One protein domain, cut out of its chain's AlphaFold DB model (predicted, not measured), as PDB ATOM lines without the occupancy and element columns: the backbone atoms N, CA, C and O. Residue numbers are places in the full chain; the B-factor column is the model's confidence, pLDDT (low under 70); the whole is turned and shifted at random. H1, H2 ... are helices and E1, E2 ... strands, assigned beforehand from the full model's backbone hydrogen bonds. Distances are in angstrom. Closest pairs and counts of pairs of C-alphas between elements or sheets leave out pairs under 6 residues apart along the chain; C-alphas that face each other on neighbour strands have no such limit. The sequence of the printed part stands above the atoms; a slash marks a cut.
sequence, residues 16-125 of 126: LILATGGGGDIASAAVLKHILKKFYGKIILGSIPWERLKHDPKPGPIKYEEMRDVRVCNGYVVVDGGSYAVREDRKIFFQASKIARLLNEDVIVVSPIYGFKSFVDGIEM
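AT A GLANCE: This is residues 16 to 125 of the 126 residues of the protein "DUF1152 domain-containing protein" of Thermoprotei archaeon (UniProt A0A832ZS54). A strongly twisted sheet of six strands curls round the short helix H2, while the long helix H1 covers E1 and E2 on the same face and the short helix H3 packs on the opposite face. The long axis runs from the turn between H1 and E2 at one end to the tip of the E4 and E5 hairpin at the other. The printed part has 110 residues, with three named helices and six named strands in the order E1 H1 E2 E3 E4 E5 H2 E6 H3; the class is mixed, helices and strands. The sheet is branched and mixed: E1 and E2, and E2 and E6, are parallel, while E4 is antiparallel to E3, E5 and E6. The whole is compact, with a radius of gyration of the C-alphas of 13.1 A, and elongated in outline, spanning 43 by 26 by 20 A.

IN THESE COORDINATES: E1, residues 16 to 19, begins at C-alpha 16 (-47.222, -36.992, 44.019). H1, residues 23 to 36, is 19.8 A long, and E2, residues 43 to 47, is 13.2 A. E3 holds residues 67 to 72. E4, residues 76 to 87, is 19.6 A from first to last C-alpha and bends by 115 degrees at Gly 81, whose C-alpha is at (-46.016, -19.625, 36.608). E5 is residues 90 to 92, H2 residues 95 to 103, 12.2 A long, and E6 residues 107 to 110. H3, residues 117 to 123, ends at C-alpha 123 (-41.518, -38.128, 44.919).

HOW THE PARTS SIT: E1, H1 and E2 form a strand-helix-strand unit, two parallel neighbour strands with a helix between, and its crossover is right-handed. N 17 and O 44 are 3.0 A apart, within hydrogen-bond range. H1 is on the sheet over E1 and E2, at a height of 8.4 A. E6 lies on the other side of E2 from E1, with N 108 and O 45 at 2.9 A. E3, E4 and E5 form a meander, each strand the antiparallel neighbour of the one before, with two hairpins: N 68 and O 84 are 2.7 A apart, and N 85 and O 92 are 2.8 A apart. E4 also pairs with E6, with N 109 and O 77 at 2.7 A. The closest C-alphas of E4 and H2 are those of Gly 81 and Arg 101, 3.6 A apart. H1 and H2 touch at a steep tilt of 38 degrees, the same way, closest at the C-alphas of Gly 23 and Gln 95, 5.3 A. H3 is on the face opposite to H1 and H2, over E6 at a height of 8.0 A, and only just not over E2, on which 2 of its C-alphas fall. In H1, H2 and H3 every O i to N i+4 pair is within hydrogen-bond range.

THE WHOLE: The C-alphas farthest apart are those of Phe 39 and Asp 89, 43.7 A. The printed part has no cut. The link from E2 to E3, residues 48 to 66, is long; in it residues 50 to 51 pair antiparallel with residues 60 to 61. The mean pLDDT of the printed part is 89.3, and residues 113 to 125 are under 70.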
ATOM      1  N   LEU A  16     -47.270 -37.585  45.349       88.19
ATOM      2  CA  LEU A  16     -47.222 -36.992  44.019       88.19
ATOM      3  C   LEU A  16     -48.554 -37.275  43.320       88.19
ATOM      4  O   LEU A  16     -48.926 -38.433  43.147       88.19
ATOM      5  N   ILE A  17     -49.260 -36.227  42.899       92.44
ATOM      6  CA  ILE A  17     -50.439 -36.362  42.037       92.44
ATOM      7  C   ILE A  17     -50.010 -36.025  40.618       92.44
ATOM      8  O   ILE A  17     -49.709 -34.872  40.316       92.44
ATOM      9  N   LEU A  18     -49.978 -37.037  39.756       91.81
ATOM     10  CA  LEU A  18     -49.496 -36.909  38.389       91.81
ATOM     11  C   LEU A  18     -50.650 -36.797  37.386       91.81
ATOM     12  O   LEU A  18     -51.440 -37.726  37.237       91.81
ATOM     13  N   ALA A  19     -50.688 -35.696  36.641       93.50
ATOM     14  CA  ALA A  19     -51.541 -35.530  35.472       93.50
ATOM     15  C   ALA A  19     -50.831 -36.019  34.202       93.50
ATOM     16  O   ALA A  19     -49.794 -35.482  33.813       93.50
ATOM     17  N   THR A  20     -51.379 -37.035  33.541       89.94
ATOM     18  CA  THR A  20     -50.730 -37.683  32.390       89.94
ATOM     19  C   THR A  20     -51.216 -37.178  31.031       89.94
ATOM     20  O   THR A  20     -50.541 -37.406  30.030       89.94
ATOM     21  N   GLY A  21     -52.355 -36.485  30.982       85.81
ATOM     22  CA  GLY A  21     -52.903 -35.872  29.777       85.81
ATOM     23  C   GLY A  21     -52.698 -34.360  29.702       85.81
ATOM     24  O   GLY A  21     -51.606 -33.849  29.922       85.81
ATOM     25  N   GLY A  22     -53.754 -33.647  29.299       86.31
ATOM     26  CA  GLY A  22     -53.703 -32.211  28.997       86.31
ATOM     27  C   GLY A  22     -54.250 -31.326  30.122       86.31
ATOM     28  O   GLY A  22     -54.174 -31.653  31.301       86.31
ATOM     29  N   GLY A  23     -54.865 -30.198  29.749       88.62
ATOM     30  CA  GLY A  23     -55.318 -29.186  30.715       88.62
ATOM     31  C   GLY A  23     -56.364 -29.690  31.709       88.62
ATOM     32  O   GLY A  23     -56.300 -29.346  32.885       88.62
ATOM     33  N   GLY A  24     -57.294 -30.537  31.255       91.44
ATOM     34  CA  GLY A  24     -58.321 -31.121  32.123       91.44
ATOM     35  C   GLY A  24     -57.728 -32.010  33.216       91.44
ATOM     36  O   GLY A  24     -58.148 -31.926  34.368       91.44
ATOM     37  N   ASP A  25     -56.717 -32.805  32.873       94.06
ATOM     38  CA  ASP A  25     -56.041 -33.714  33.795       94.06
ATOM     39  C   ASP A  25     -55.329 -32.939  34.900       94.06
ATOM     40  O   ASP A  25     -55.521 -33.237  36.077       94.06
ATOM     41  N   ILE A  26     -54.551 -31.909  34.549       94.75
ATOM     42  CA  ILE A  26     -53.816 -31.140  35.557       94.75
ATOM     43  C   ILE A  26     -54.728 -30.227  36.384       94.75
ATOM     44  O   ILE A  26     -54.518 -30.076  37.587       94.75
ATOM     45  N   ALA A  27     -55.802 -29.696  35.795       95.50
ATOM     46  CA  ALA A  27     -56.837 -29.004  36.560       95.50
ATOM     47  C   ALA A  27     -57.515 -29.955  37.565       95.50
ATOM     48  O   ALA A  27     -57.700 -29.604  38.730       95.50
ATOM     49  N   SER A  28     -57.819 -31.188  37.153       96.50
ATOM     50  CA  SER A  28     -58.393 -32.207  38.041       96.50
ATOM     51  C   SER A  28     -57.400 -32.642  39.122       96.50
ATOM     52  O   SER A  28     -57.785 -32.787  40.278       96.50
ATOM     53  N   ALA A  29     -56.113 -32.776  38.789       95.75
ATOM     54  CA  ALA A  29     -55.050 -33.052  39.753       95.75
ATOM     55  C   ALA A  29     -54.940 -31.949  40.819       95.75
ATOM     56  O   ALA A  29     -54.807 -32.256  42.004       95.75
ATOM     57  N   ALA A  30     -55.066 -30.678  40.428       95.94
ATOM     58  CA  ALA A  30     -55.110 -29.553  41.360       95.94
ATOM     59  C   ALA A  30     -56.315 -29.635  42.317       95.94
ATOM     60  O   ALA A  30     -56.164 -29.444  43.526       95.94
ATOM     61  N   VAL A  31     -57.498 -29.992  41.805       96.50
ATOM     62  CA  VAL A  31     -58.693 -30.227  42.637       96.50
ATOM     63  C   VAL A  31     -58.468 -31.400  43.597       96.50
ATOM     64  O   VAL A  31     -58.750 -31.283  44.790       96.50
ATOM     65  N   LEU A  32     -57.900 -32.509  43.115       94.88
ATOM     66  CA  LEU A  32     -57.569 -33.665  43.950       94.88
ATOM     67  C   LEU A  32     -56.578 -33.298  45.056       94.88
ATOM     68  O   LEU A  32     -56.812 -33.644  46.211       94.88
ATOM     69  N   LYS A  33     -55.523 -32.533  44.749       94.00
ATOM     70  CA  LYS A  33     -54.592 -32.008  45.760       94.00
ATOM     71  C   LYS A  33     -55.339 -31.237  46.845       94.00
ATOM     72  O   LYS A  33     -55.104 -31.474  48.028       94.00
ATOM     73  N   HIS A  34     -56.260 -30.351  46.466       94.06
ATOM     74  CA  HIS A  34     -57.029 -29.566  47.430       94.06
ATOM     75  C   HIS A  34     -57.871 -30.441  48.371       94.06
ATOM     76  O   HIS A  34     -57.926 -30.172  49.571       94.06
ATOM     77  N   ILE A  35     -58.503 -31.495  47.849       93.31
ATOM     78  CA  ILE A  35     -59.323 -32.431  48.636       93.31
ATOM     79  C   ILE A  35     -58.447 -33.289  49.562       93.31
ATOM     80  O   ILE A  35     -58.814 -33.552  50.711       93.31
ATOM     81  N   LEU A  36     -57.284 -33.721  49.066       90.69
ATOM     82  CA  LEU A  36     -56.424 -34.699  49.727       90.69
ATOM     83  C   LEU A  36     -55.403 -34.089  50.695       90.69
ATOM     84  O   LEU A  36     -54.875 -34.816  51.534       90.69
ATOM     85  N   LYS A  37     -55.158 -32.772  50.653       90.38
ATOM     86  CA  LYS A  37     -54.159 -32.091  51.506       90.38
ATOM     87  C   LYS A  37     -54.341 -32.304  53.013       90.38
ATOM     88  O   LYS A  37     -53.407 -32.087  53.765       90.38
ATOM     89  N   LYS A  38     -55.536 -32.705  53.463       89.44
ATOM     90  CA  LYS A  38     -55.820 -33.006  54.878       89.44
ATOM     91  C   LYS A  38     -55.346 -34.394  55.331       89.44
ATOM     92  O   LYS A  38     -55.366 -34.668  56.524       89.44
ATOM     93  N   PHE A  39     -54.984 -35.272  54.395       87.44
ATOM     94  CA  PHE A  39     -54.586 -36.657  54.672       87.44
ATOM     95  C   PHE A  39     -53.082 -36.904  54.499       87.44
ATOM     96  O   PHE A  39     -52.538 -37.828  55.101       87.44
ATOM     97  N   TYR A  40     -52.412 -36.082  53.695       86.75
ATOM     98  CA  TYR A  40     -50.986 -36.190  53.388       86.75
ATOM     99  C   TYR A  40     -50.207 -35.025  54.004       86.75
ATOM    100  O   TYR A  40     -50.785 -33.980  54.288       86.75
ATOM    101  N   GLY A  41     -48.896 -35.199  54.185       86.00
ATOM    102  CA  GLY A  41     -47.999 -34.128  54.627       86.00
ATOM    103  C   GLY A  41     -47.763 -33.104  53.514       86.00
ATOM    104  O   GLY A  41     -48.359 -32.028  53.503       86.00
ATOM    105  N   LYS A  42     -46.906 -33.448  52.545       88.00
ATOM    106  CA  LYS A  42     -46.640 -32.646  51.336       88.00
ATOM    107  C   LYS A  42     -47.285 -33.315  50.123       88.00
ATOM    108  O   LYS A  42     -47.057 -34.498  49.880       88.00
ATOM    109  N   ILE A  43     -48.051 -32.557  49.337       90.94
ATOM    110  CA  ILE A  43     -48.558 -33.011  48.034       90.94
ATOM    111  C   ILE A  43     -47.926 -32.173  46.926       90.94
ATOM    112  O   ILE A  43     -48.154 -30.962  46.842       90.94
ATOM    113  N   ILE A  44     -47.166 -32.833  46.059       91.62
ATOM    114  CA  ILE A  44     -46.553 -32.243  44.871       91.62
ATOM    115  C   ILE A  44     -47.475 -32.505  43.675       91.62
ATOM    116  O   ILE A  44     -48.007 -33.607  43.518       91.62
ATOM    117  N   LEU A  45     -47.687 -31.483  42.842       94.62
ATOM    118  CA  LEU A  45     -48.358 -31.651  41.556       94.62
ATOM    119  C   LEU A  45     -47.328 -32.008  40.497       94.62
ATOM    120  O   LEU A  45     -46.317 -31.323  40.353       94.62
ATOM    121  N   GLY A  46     -47.616 -33.067  39.753       93.44
ATOM    122  CA  GLY A  46     -46.847 -33.495  38.602       93.44
ATOM    123  C   GLY A  46     -47.665 -33.409  37.323       93.44
ATOM    124  O   GLY A  46     -48.883 -33.585  37.337       93.44
ATOM    125  N   SER A  47     -46.989 -33.216  36.198       93.44
ATOM    126  CA  SER A  47     -47.599 -33.309  34.876       93.44
ATOM    127  C   SER A  47     -46.642 -33.933  33.866       93.44
ATOM    128  O   SER A  47     -45.433 -33.725  33.928       93.44
ATOM    129  N   ILE A  48     -47.178 -34.692  32.916       91.75
ATOM    130  CA  ILE A  48     -46.456 -35.030  31.688       91.75
ATOM    131  C   ILE A  48     -46.506 -33.808  30.758       91.75
ATOM    132  O   ILE A  48     -47.559 -33.176  30.669       91.75
ATOM    133  N   PRO A  49     -45.412 -33.451  30.058       89.56
ATOM    134  CA  PRO A  49     -45.373 -32.254  29.222       89.56
ATOM    135  C   PRO A  49     -46.156 -32.446  27.920       89.56
ATOM    136  O   PRO A  49     -45.556 -32.490  26.859       89.56
ATOM    137  N   TRP A  50     -47.476 -32.608  27.962       91.31
ATOM    138  CA  TRP A  50     -48.284 -32.936  26.787       91.31
ATOM    139  C   TRP A  50     -49.278 -31.829  26.432       91.31
ATOM    140  O   TRP A  50     -50.194 -31.528  27.197       91.31
ATOM    141  N   GLU A  51     -49.178 -31.297  25.210       92.62
ATOM    142  CA  GLU A  51     -50.114 -30.291  24.702       92.62
ATOM    143  C   GLU A  51     -50.969 -30.792  23.533       92.62
ATOM    144  O   GLU A  51     -50.586 -31.647  22.730       92.62
ATOM    145  N   ARG A  52     -52.177 -30.228  23.434       91.19
ATOM    146  CA  ARG A  52     -53.120 -30.472  22.335       91.19
ATOM    147  C   ARG A  52     -52.912 -29.436  21.231       91.19
ATOM    148  O   ARG A  52     -52.592 -28.290  21.527       91.19
ATOM    149  N   LEU A  53     -53.256 -29.798  19.993       89.94
ATOM    150  CA  LEU A  53     -53.146 -28.931  18.806       89.94
ATOM    151  C   LEU A  53     -53.821 -27.554  18.983       89.94
ATOM    152  O   LEU A  53     -53.372 -26.551  18.445       89.94
ATOM    153  N   LYS A  54     -54.896 -27.488  19.780       89.38
ATOM    154  CA  LYS A  54     -55.595 -26.233  20.105       89.38
ATOM    155  C   LYS A  54     -54.709 -25.213  20.839       89.38
ATOM    156  O   LYS A  54     -54.978 -24.018  20.775       89.38
ATOM    157  N   HIS A  55     -53.716 -25.679  21.590       87.44
ATOM    158  CA  HIS A  55     -52.856 -24.848  22.436       87.44
ATOM    159  C   HIS A  55     -51.431 -24.730  21.907       87.44
ATOM    160  O   HIS A  55     -50.741 -23.776  22.254       87.44
ATOM    161  N   ASP A  56     -51.011 -25.682  21.083       91.56
ATOM    162  CA  ASP A  56     -49.645 -25.820  20.618       91.56
ATOM    163  C   ASP A  56     -49.660 -26.215  19.136       91.56
ATOM    164  O   ASP A  56     -50.340 -27.186  18.793       91.56
ATOM    165  N   PRO A  57     -48.947 -25.493  18.252       90.19
ATOM    166  CA  PRO A  57     -48.907 -25.839  16.833       90.19
ATOM    167  C   PRO A  57     -48.295 -27.227  16.571       90.19
ATOM    168  O   PRO A  57     -48.637 -27.866  15.577       90.19
ATOM    169  N   LYS A  58     -47.470 -27.737  17.494       93.12
ATOM    170  CA  LYS A  58     -46.826 -29.049  17.426       93.12
ATOM    171  C   LYS A  58     -47.396 -29.957  18.530       93.12
ATOM    172  O   LYS A  58     -46.792 -30.084  19.595       93.12
ATOM    173  N   PRO A  59     -48.551 -30.618  18.336       90.25
ATOM    174  CA  PRO A  59     -49.189 -31.412  19.387       90.25
ATOM    175  C   PRO A  59     -48.290 -32.551  19.883       90.25
ATOM    176  O   PRO A  59     -47.459 -33.080  19.145       90.25
ATOM    177  N   GLY A  60     -48.495 -32.955  21.135       89.88
ATOM    178  CA  GLY A  60     -47.731 -34.025  21.768       89.88
ATOM    179  C   GLY A  60     -46.745 -33.509  22.811       89.88
ATOM    180  O   GLY A  60     -46.968 -32.436  23.384       89.88
ATOM    181  N   PRO A  61     -45.674 -34.271  23.092       90.38
ATOM    182  CA  PRO A  61     -44.770 -33.939  24.168       90.38
ATOM    183  C   PRO A  61     -43.975 -32.664  23.847       90.38
ATOM    184  O   PRO A  61     -43.505 -32.473  22.719       90.38
ATOM    185  N   ILE A  62     -43.822 -31.806  24.849       92.56
ATOM    186  CA  ILE A  62     -42.839 -30.728  24.890       92.56
ATOM    187  C   ILE A  62     -41.563 -31.332  25.461       92.56
ATOM    188  O   ILE A  62     -41.557 -31.877  26.569       92.56
ATOM    189  N   LYS A  63     -40.477 -31.253  24.701       91.62
ATOM    190  CA  LYS A  63     -39.168 -31.701  25.165       91.62
ATOM    191  C   LYS A  63     -38.588 -30.701  26.160       91.62
ATOM    192  O   LYS A  63     -38.875 -29.508  26.084       91.62
ATOM    193  N   TYR A  64     -37.734 -31.158  27.068       91.50
ATOM    194  CA  TYR A  64     -37.136 -30.273  28.073       91.50
ATOM    195  C   TYR A  64     -36.292 -29.162  27.444       91.50
ATOM    196  O   TYR A  64     -36.286 -28.039  27.939       91.50
ATOM    197  N   GLU A  65     -35.665 -29.422  26.297       92.38
ATOM    198  CA  GLU A  65     -34.843 -28.436  25.588       92.38
ATOM    199  C   GLU A  65     -35.691 -27.357  24.889       92.38
ATOM    200  O   GLU A  65     -35.190 -26.281  24.551       92.38
ATOM    201  N   GLU A  66     -36.990 -27.610  24.693       95.06
ATOM    202  CA  GLU A  66     -37.954 -26.626  24.189       95.06
ATOM    203  C   GLU A  66     -38.445 -25.691  25.314       95.06
ATOM    204  O   GLU A  66     -38.996 -24.633  25.014       95.06
ATOM    205  N   MET A  67     -38.223 -26.031  26.593       96.12
ATOM    206  CA  MET A  67     -38.688 -25.260  27.754       96.12
ATOM    207  C   MET A  67     -37.743 -24.106  28.123       96.12
ATOM    208  O   MET A  67     -36.529 -24.160  27.922       96.12
ATOM    209  N   ARG A  68     -38.307 -23.030  28.666       97.94
ATOM    210  CA  ARG A  68     -37.645 -21.797  29.106       97.94
ATOM    211  C   ARG A  68     -38.199 -21.386  30.463       97.94
ATOM    212  O   ARG A  68     -39.349 -21.702  30.773       97.94
ATOM    213  N   ASP A  69     -37.377 -20.681  31.233       97.50
ATOM    214  CA  ASP A  69     -37.666 -20.262  32.608       97.50
ATOM    215  C   ASP A  69     -38.079 -21.451  33.485       97.50
ATOM    216  O   ASP A  69     -39.114 -21.445  34.143       97.50
ATOM    217  N   VAL A  70     -37.280 -22.518  33.428       96.81
ATOM    218  CA  VAL A  70     -37.493 -23.756  34.179       96.81
ATOM    219  C   VAL A  70     -36.252 -24.130  34.974       96.81
ATOM    220  O   VAL A  70     -35.128 -23.800  34.590       96.81
ATOM    221  N   ARG A  71     -36.440 -24.886  36.059       94.69
ATOM    222  CA  ARG A  71     -35.334 -25.477  36.819       94.69
ATOM    223  C   ARG A  71     -35.157 -26.926  36.386       94.69
ATOM    224  O   ARG A  71     -36.012 -27.766  36.657       94.69
ATOM    225  N   VAL A  72     -34.057 -27.218  35.705       90.31
ATOM    226  CA  VAL A  72     -33.733 -28.588  35.294       90.31
ATOM    227  C   VAL A  72     -33.159 -29.341  36.490       90.31
ATOM    228  O   VAL A  72     -32.183 -28.905  37.100       90.31
ATOM    229  N   CYS A  73     -33.771 -30.470  36.822       86.62
ATOM    230  CA  CYS A  73     -33.312 -31.388  37.852       86.62
ATOM    231  C   CYS A  73     -32.867 -32.707  37.207       86.62
ATOM    232  O   CYS A  73     -32.977 -32.906  35.996       86.62
ATOM    233  N   ASN A  74     -32.337 -33.629  38.011       81.19
ATOM    234  CA  ASN A  74     -31.994 -34.952  37.504       81.19
ATOM    235  C   ASN A  74     -33.289 -35.707  37.153       81.19
ATOM    236  O   ASN A  74     -34.080 -36.016  38.034       81.19
ATOM    237  N   GLY A  75     -33.532 -35.951  35.867       79.94
ATOM    238  CA  GLY A  75     -34.685 -36.712  35.377       79.94
ATOM    239  C   GLY A  75     -36.001 -35.937  35.233       79.94
ATOM    240  O   GLY A  75     -36.845 -36.365  34.456       79.94
ATOM    241  N   TYR A  76     -36.198 -34.801  35.897       88.31
ATOM    242  CA  TYR A  76     -37.431 -34.006  35.791       88.31
ATOM    243  C   TYR A  76     -37.134 -32.509  35.716       88.31
ATOM    244  O   TYR A  76     -36.007 -32.061  35.922       88.31
ATOM    245  N   VAL A  77     -38.166 -31.722  35.428       92.38
ATOM    246  CA  VAL A  77     -38.075 -30.263  35.347       92.38
ATOM    247  C   VAL A  77     -39.082 -29.646  36.306       92.38
ATOM    248  O   VAL A  77     -40.226 -30.085  36.356       92.38
ATOM    249  N   VAL A  78     -38.683 -28.633  37.069       94.44
ATOM    250  CA  VAL A  78     -39.614 -27.830  37.868       94.44
ATOM    251  C   VAL A  78     -40.052 -26.634  37.041       94.44
ATOM    252  O   VAL A  78     -39.214 -25.916  36.485       94.44
ATOM    253  N   VAL A  79     -41.364 -26.440  36.964       96.25
ATOM    254  CA  VAL A  79     -41.997 -25.354  36.222       96.25
ATOM    255  C   VAL A  79     -42.778 -24.473  37.181       96.25
ATOM    256  O   VAL A  79     -43.460 -24.965  38.081       96.25
ATOM    257  N   ASP A  80     -42.684 -23.173  36.965       97.25
ATOM    258  CA  ASP A  80     -43.414 -22.166  37.712       97.25
ATOM    259  C   ASP A  80     -44.428 -21.456  36.802       97.25
ATOM    260  O   ASP A  80     -44.664 -21.814  35.636       97.25
ATOM    261  N   GLY A  81     -45.064 -20.426  37.353       97.38
ATOM    262  CA  GLY A  81     -46.016 -19.625  36.608       97.38
ATOM    263  C   GLY A  81     -45.414 -18.855  35.431       97.38
ATOM    264  O   GLY A  81     -46.178 -18.423  34.578       97.38
ATOM    265  N   GLY A  82     -44.101 -18.643  35.359       97.62
ATOM    266  CA  GLY A  82     -43.392 -17.952  34.279       97.62
ATOM    267  C   GLY A  82     -42.914 -18.872  33.153       97.62
ATOM    268  O   GLY A  82     -42.766 -18.401  32.023       97.62
ATOM    269  N   SER A  83     -42.745 -20.166  33.435       98.25
ATOM    270  CA  SER A  83     -42.224 -21.154  32.489       98.25
ATOM    271  C   SER A  83     -43.008 -21.241  31.173       98.25
ATOM    272  O   SER A  83     -44.233 -21.151  31.119       98.25
ATOM    273  N   TYR A  84     -42.307 -21.467  30.068       97.69
ATOM    274  CA  TYR A  84     -42.932 -21.596  28.750       97.69
ATOM    275  C   TYR A  84     -42.103 -22.480  27.824       97.69
ATOM    276  O   TYR A  84     -40.970 -22.819  28.138       97.69
ATOM    277  N   ALA A  85     -42.658 -22.857  26.677       96.69
ATOM    278  CA  ALA A  85     -41.926 -23.529  25.615       96.69
ATOM    279  C   ALA A  85     -41.791 -22.625  24.386       96.69
ATOM    280  O   ALA A  85     -42.675 -21.812  24.109       96.69
ATOM    281  N   VAL A  86     -40.695 -22.772  23.644       96.69
ATOM    282  CA  VAL A  86     -40.536 -22.187  22.307       96.69
ATOM    283  C   VAL A  86     -40.731 -23.296  21.287       96.69
ATOM    284  O   VAL A  86     -39.925 -24.224  21.223       96.69
ATOM    285  N   ARG A  87     -41.807 -23.219  20.501       94.88
ATOM    286  CA  ARG A  87     -42.136 -24.209  19.464       94.88
ATOM    287  C   ARG A  87     -42.615 -23.490  18.218       94.88
ATOM    288  O   ARG A  87     -43.511 -22.657  18.313       94.88
ATOM    289  N   GLU A  88     -41.995 -23.801  17.080       93.31
ATOM    290  CA  GLU A  88     -42.271 -23.139  15.793       93.31
ATOM    291  C   GLU A  88     -42.282 -21.606  15.922       93.31
ATOM    292  O   GLU A  88     -43.247 -20.938  15.555       93.31
ATOM    293  N   ASP A  89     -41.238 -21.064  16.557       92.75
ATOM    294  CA  ASP A  89     -41.045 -19.629  16.819       92.75
ATOM    295  C   ASP A  89     -42.148 -18.954  17.656       92.75
ATOM    296  O   ASP A  89     -42.230 -17.728  17.743       92.75
ATOM    297  N   ARG A  90     -42.986 -19.743  18.341       93.69
ATOM    298  CA  ARG A  90     -44.044 -19.253  19.234       93.69
ATOM    299  C   ARG A  90     -43.735 -19.551  20.692       93.69
ATOM    300  O   ARG A  90     -43.269 -20.634  21.045       93.69
ATOM    301  N   LYS A  91     -44.077 -18.591  21.552       96.19
ATOM    302  CA  LYS A  91     -44.078 -18.741  23.011       96.19
ATOM    303  C   LYS A  91     -45.361 -19.446  23.458       96.19
ATOM    304  O   LYS A  91     -46.444 -18.871  23.370       96.19
ATOM    305  N   ILE A  92     -45.231 -20.668  23.966       96.00
ATOM    306  CA  ILE A  92     -46.343 -21.513  24.414       96.00
ATOM    307  C   ILE A  92     -46.300 -21.668  25.935       96.00
ATOM    308  O   ILE A  92     -45.417 -22.322  26.485       96.00
ATOM    309  N   PHE A  93     -47.286 -21.099  26.628       95.50
ATOM    310  CA  PHE A  93     -47.531 -21.425  28.035       95.50
ATOM    311  C   PHE A  93     -48.294 -22.749  28.111       95.50
ATOM    312  O   PHE A  93     -49.502 -22.804  27.847       95.50
ATOM    313  N   PHE A  94     -47.573 -23.811  28.448       93.88
ATOM    314  CA  PHE A  94     -48.126 -25.151  28.608       93.88
ATOM    315  C   PHE A  94     -48.952 -25.266  29.896       93.88
ATOM    316  O   PHE A  94     -48.844 -24.437  30.805       93.88
ATOM    317  N   GLN A  95     -49.842 -26.258  29.964       95.69
ATOM    318  CA  GLN A  95     -50.869 -26.340  31.009       95.69
ATOM    319  C   GLN A  95     -50.266 -26.413  32.413       95.69
ATOM    320  O   GLN A  95     -50.804 -25.796  33.329       95.69
ATOM    321  N   ALA A  96     -49.123 -27.088  32.570       95.62
ATOM    322  CA  ALA A  96     -48.409 -27.141  33.842       95.62
ATOM    323  C   ALA A  96     -47.992 -25.757  34.352       95.62
ATOM    324  O   ALA A  96     -48.280 -25.435  35.501       95.62
ATOM    325  N   SER A  97     -47.443 -24.893  33.492       97.19
ATOM    326  CA  SER A  97     -47.123 -23.514  33.884       97.19
ATOM    327  C   SER A  97     -48.377 -22.686  34.192       97.19
ATOM    328  O   SER A  97     -48.403 -21.913  35.148       97.19
ATOM    329  N   LYS A  98     -49.468 -22.873  33.437       96.75
ATOM    330  CA  LYS A  98     -50.737 -22.176  33.719       96.75
ATOM    331  C   LYS A  98     -51.300 -22.547  35.091       96.75
ATOM    332  O   LYS A  98     -51.757 -21.661  35.809       96.75
ATOM    333  N   ILE A  99     -51.251 -23.828  35.460       97.12
ATOM    334  CA  ILE A  99     -51.653 -24.288  36.795       97.12
ATOM    335  C   ILE A  99     -50.693 -23.774  37.862       97.12
ATOM    336  O   ILE A  99     -51.164 -23.266  38.876       97.12
ATOM    337  N   ALA A 100     -49.383 -23.827  37.619       97.38
ATOM    338  CA  ALA A 100     -48.390 -23.290  38.544       97.38
ATOM    339  C   ALA A 100     -48.648 -21.804  38.845       97.38
ATOM    340  O   ALA A 100     -48.675 -21.384  40.001       97.38
ATOM    341  N   ARG A 101     -48.960 -21.014  37.808       97.56
ATOM    342  CA  ARG A 101     -49.359 -19.607  37.946       97.56
ATOM    343  C   ARG A 101     -50.651 -19.442  38.739       97.56
ATOM    344  O   ARG A 101     -50.722 -18.574  39.599       97.56
ATOM    345  N   LEU A 102     -51.675 -20.236  38.423       97.19
ATOM    346  CA  LEU A 102     -52.987 -20.145  39.064       97.19
ATOM    347  C   LEU A 102     -52.914 -20.454  40.563       97.19
ATOM    348  O   LEU A 102     -53.590 -19.806  41.355       97.19
ATOM    349  N   LEU A 103     -52.118 -21.455  40.934       96.25
ATOM    350  CA  LEU A 103     -51.970 -21.900  42.316       96.25
ATOM    351  C   LEU A 103     -50.873 -21.146  43.074       96.25
ATOM    352  O   LEU A 103     -50.828 -21.241  44.294       96.25
ATOM    353  N   ASN A 104     -50.024 -20.393  42.367       97.06
ATOM    354  CA  ASN A 104     -48.798 -19.805  42.899       97.06
ATOM    355  C   ASN A 104     -47.896 -20.863  43.566       97.06
ATOM    356  O   ASN A 104     -47.402 -20.681  44.678       97.06
ATOM    357  N   GLU A 105     -47.729 -21.998  42.886       95.69
ATOM    358  CA  GLU A 105     -46.980 -23.164  43.355       95.69
ATOM    359  C   GLU A 105     -46.199 -23.799  42.199       95.69
ATOM    360  O   GLU A 105     -46.692 -23.856  41.074       95.69
ATOM    361  N   ASP A 106     -45.014 -24.335  42.485       96.12
ATOM    362  CA  ASP A 106     -44.225 -25.092  41.511       96.12
ATOM    363  C   ASP A 106     -44.931 -26.413  41.130       96.12
ATOM    364  O   ASP A 106     -45.511 -27.111  41.971       96.12
ATOM    365  N   VAL A 107     -44.829 -26.792  39.854       95.50
ATOM    366  CA  VAL A 107     -45.277 -28.087  39.323       95.50
ATOM    367  C   VAL A 107     -44.057 -28.853  38.820       95.50
ATOM    368  O   VAL A 107     -43.172 -28.282  38.184       95.50
ATOM    369  N   ILE A 108     -43.998 -30.159  39.071       93.94
ATOM    370  CA  ILE A 108     -42.953 -30.999  38.481       93.94
ATOM    371  C   ILE A 108     -43.414 -31.552  37.139       93.94
ATOM    372  O   ILE A 108     -44.547 -31.997  36.970       93.94
ATOM    373  N   VAL A 109     -42.519 -31.548  36.167       92.25
ATOM    374  CA  VAL A 109     -42.759 -32.081  34.838       92.25
ATOM    375  C   VAL A 109     -41.881 -33.299  34.634       92.25
ATOM    376  O   VAL A 109     -40.658 -33.205  34.509       92.25
ATOM    377  N   VAL A 110     -42.527 -34.458  34.581       89.19
ATOM    378  CA  VAL A 110     -41.884 -35.758  34.375       89.19
ATOM    379  C   VAL A 110     -42.211 -36.250  32.980       89.19
ATOM    380  O   VAL A 110     -43.319 -36.060  32.483       89.19
ATOM    381  N   SER A 111     -41.252 -36.879  32.318       82.69
ATOM    382  CA  SER A 111     -41.457 -37.369  30.964       82.69
ATOM    383  C   SER A 111     -40.960 -38.805  30.848       82.69
ATOM    384  O   SER A 111     -39.806 -39.084  31.184       82.69
ATOM    385  N   PRO A 112     -41.793 -39.724  30.323       71.94
ATOM    386  CA  PRO A 112     -41.382 -41.108  30.106       71.94
ATOM    387  C   PRO A 112     -40.244 -41.223  29.081       71.94
ATOM    388  O   PRO A 112     -39.540 -42.226  29.073       71.94
ATOM    389  N   ILE A 113     -40.020 -40.186  28.261       68.62
ATOM    390  CA  ILE A 113     -38.941 -40.129  27.263       68.62
ATOM    391  C   ILE A 113     -37.559 -40.155  27.937       68.62
ATOM    392  O   ILE A 113     -36.620 -40.710  27.375       68.62
ATOM    393  N   TYR A 114     -37.437 -39.606  29.149       65.69
ATOM    394  CA  TYR A 114     -36.166 -39.512  29.880       65.69
ATOM    395  C   TYR A 114     -36.046 -40.557  31.010       65.69
ATOM    396  O   TYR A 114     -35.142 -40.484  31.840       65.69
ATOM    397  N   GLY A 115     -36.935 -41.564  31.021       60.81
ATOM    398  CA  GLY A 115     -36.876 -42.732  31.905       60.81
ATOM    399  C   GLY A 115     -37.655 -42.614  33.227       60.81
ATOM    400  O   GLY A 115     -38.046 -41.533  33.669       60.81
ATOM    401  N   PHE A 116     -37.871 -43.765  33.880       61.59
ATOM    402  CA  PHE A 116     -38.676 -43.906  35.111       61.59
ATOM    403  C   PHE A 116     -38.077 -43.191  36.334       61.59
ATOM    404  O   PHE A 116     -38.801 -42.821  37.256       61.59
ATOM    405  N   LYS A 117     -36.762 -42.940  36.324       66.00
ATOM    406  CA  LYS A 117     -36.044 -42.231  37.393       66.00
ATOM    407  C   LYS A 117     -36.657 -40.856  37.700       66.00
ATOM    408  O   LYS A 117     -36.718 -40.461  38.857       66.00
ATOM    409  N   SER A 118     -37.208 -40.196  36.680       62.53
ATOM    410  CA  SER A 118     -37.926 -38.922  36.799       62.53
ATOM    411  C   SER A 118     -39.094 -38.952  37.794       62.53
ATOM    412  O   SER A 118     -39.317 -37.985  38.518       62.53
ATOM    413  N   PHE A 119     -39.817 -40.072  37.865       66.81
ATOM    414  CA  PHE A 119     -40.975 -40.244  38.740       66.81
ATOM    415  C   PHE A 119     -40.545 -40.461  40.192       66.81
ATOM    416  O   PHE A 119     -41.161 -39.907  41.098       66.81
ATOM    417  N   VAL A 120     -39.481 -41.242  40.402       68.81
ATOM    418  CA  VAL A 120     -38.928 -41.525  41.736       68.81
ATOM    419  C   VAL A 120     -38.327 -40.257  42.335       68.81
ATOM    420  O   VAL A 120     -38.721 -39.854  43.428       68.81
ATOM    421  N   ASP A 121     -37.466 -39.568  41.584       67.69
ATOM    422  CA  ASP A 121     -36.808 -38.348  42.060       67.69
ATOM    423  C   ASP A 121     -37.828 -37.228  42.362       67.69
ATOM    424  O   ASP A 121     -37.628 -36.427  43.275       67.69
ATOM    425  N   GLY A 122     -38.948 -37.182  41.627       60.25
ATOM    426  CA  GLY A 122     -40.044 -36.245  41.878       60.25
ATOM    427  C   GLY A 122     -40.793 -36.494  43.194       60.25
ATOM    428  O   GLY A 122     -41.244 -35.544  43.833       60.25
ATOM    429  N   ILE A 123     -40.910 -37.755  43.627       63.53
ATOM    430  CA  ILE A 123     -41.518 -38.128  44.919       63.53
ATOM    431  C   ILE A 123     -40.557 -37.820  46.075       63.53
ATOM    432  O   ILE A 123     -40.990 -37.396  47.148       63.53
ATOM    433  N   GLU A 124     -39.255 -38.008  45.855       66.94
ATOM    434  CA  GLU A 124     -38.208 -37.809  46.862       66.94
ATOM    435  C   GLU A 124     -37.742 -36.350  47.010       66.94
ATOM    436  O   GLU A 124     -36.843 -36.088  47.811       66.94
ATOM    437  N   MET A 125     -38.353 -35.391  46.294       59.31
ATOM    438  CA  MET A 125     -38.076 -33.956  46.444       59.31
ATOM    439  C   MET A 125     -38.281 -33.494  47.896       59.31
ATOM    440  O   MET A 125     -39.393 -33.137  48.316       59.31
TER     441      MET A 125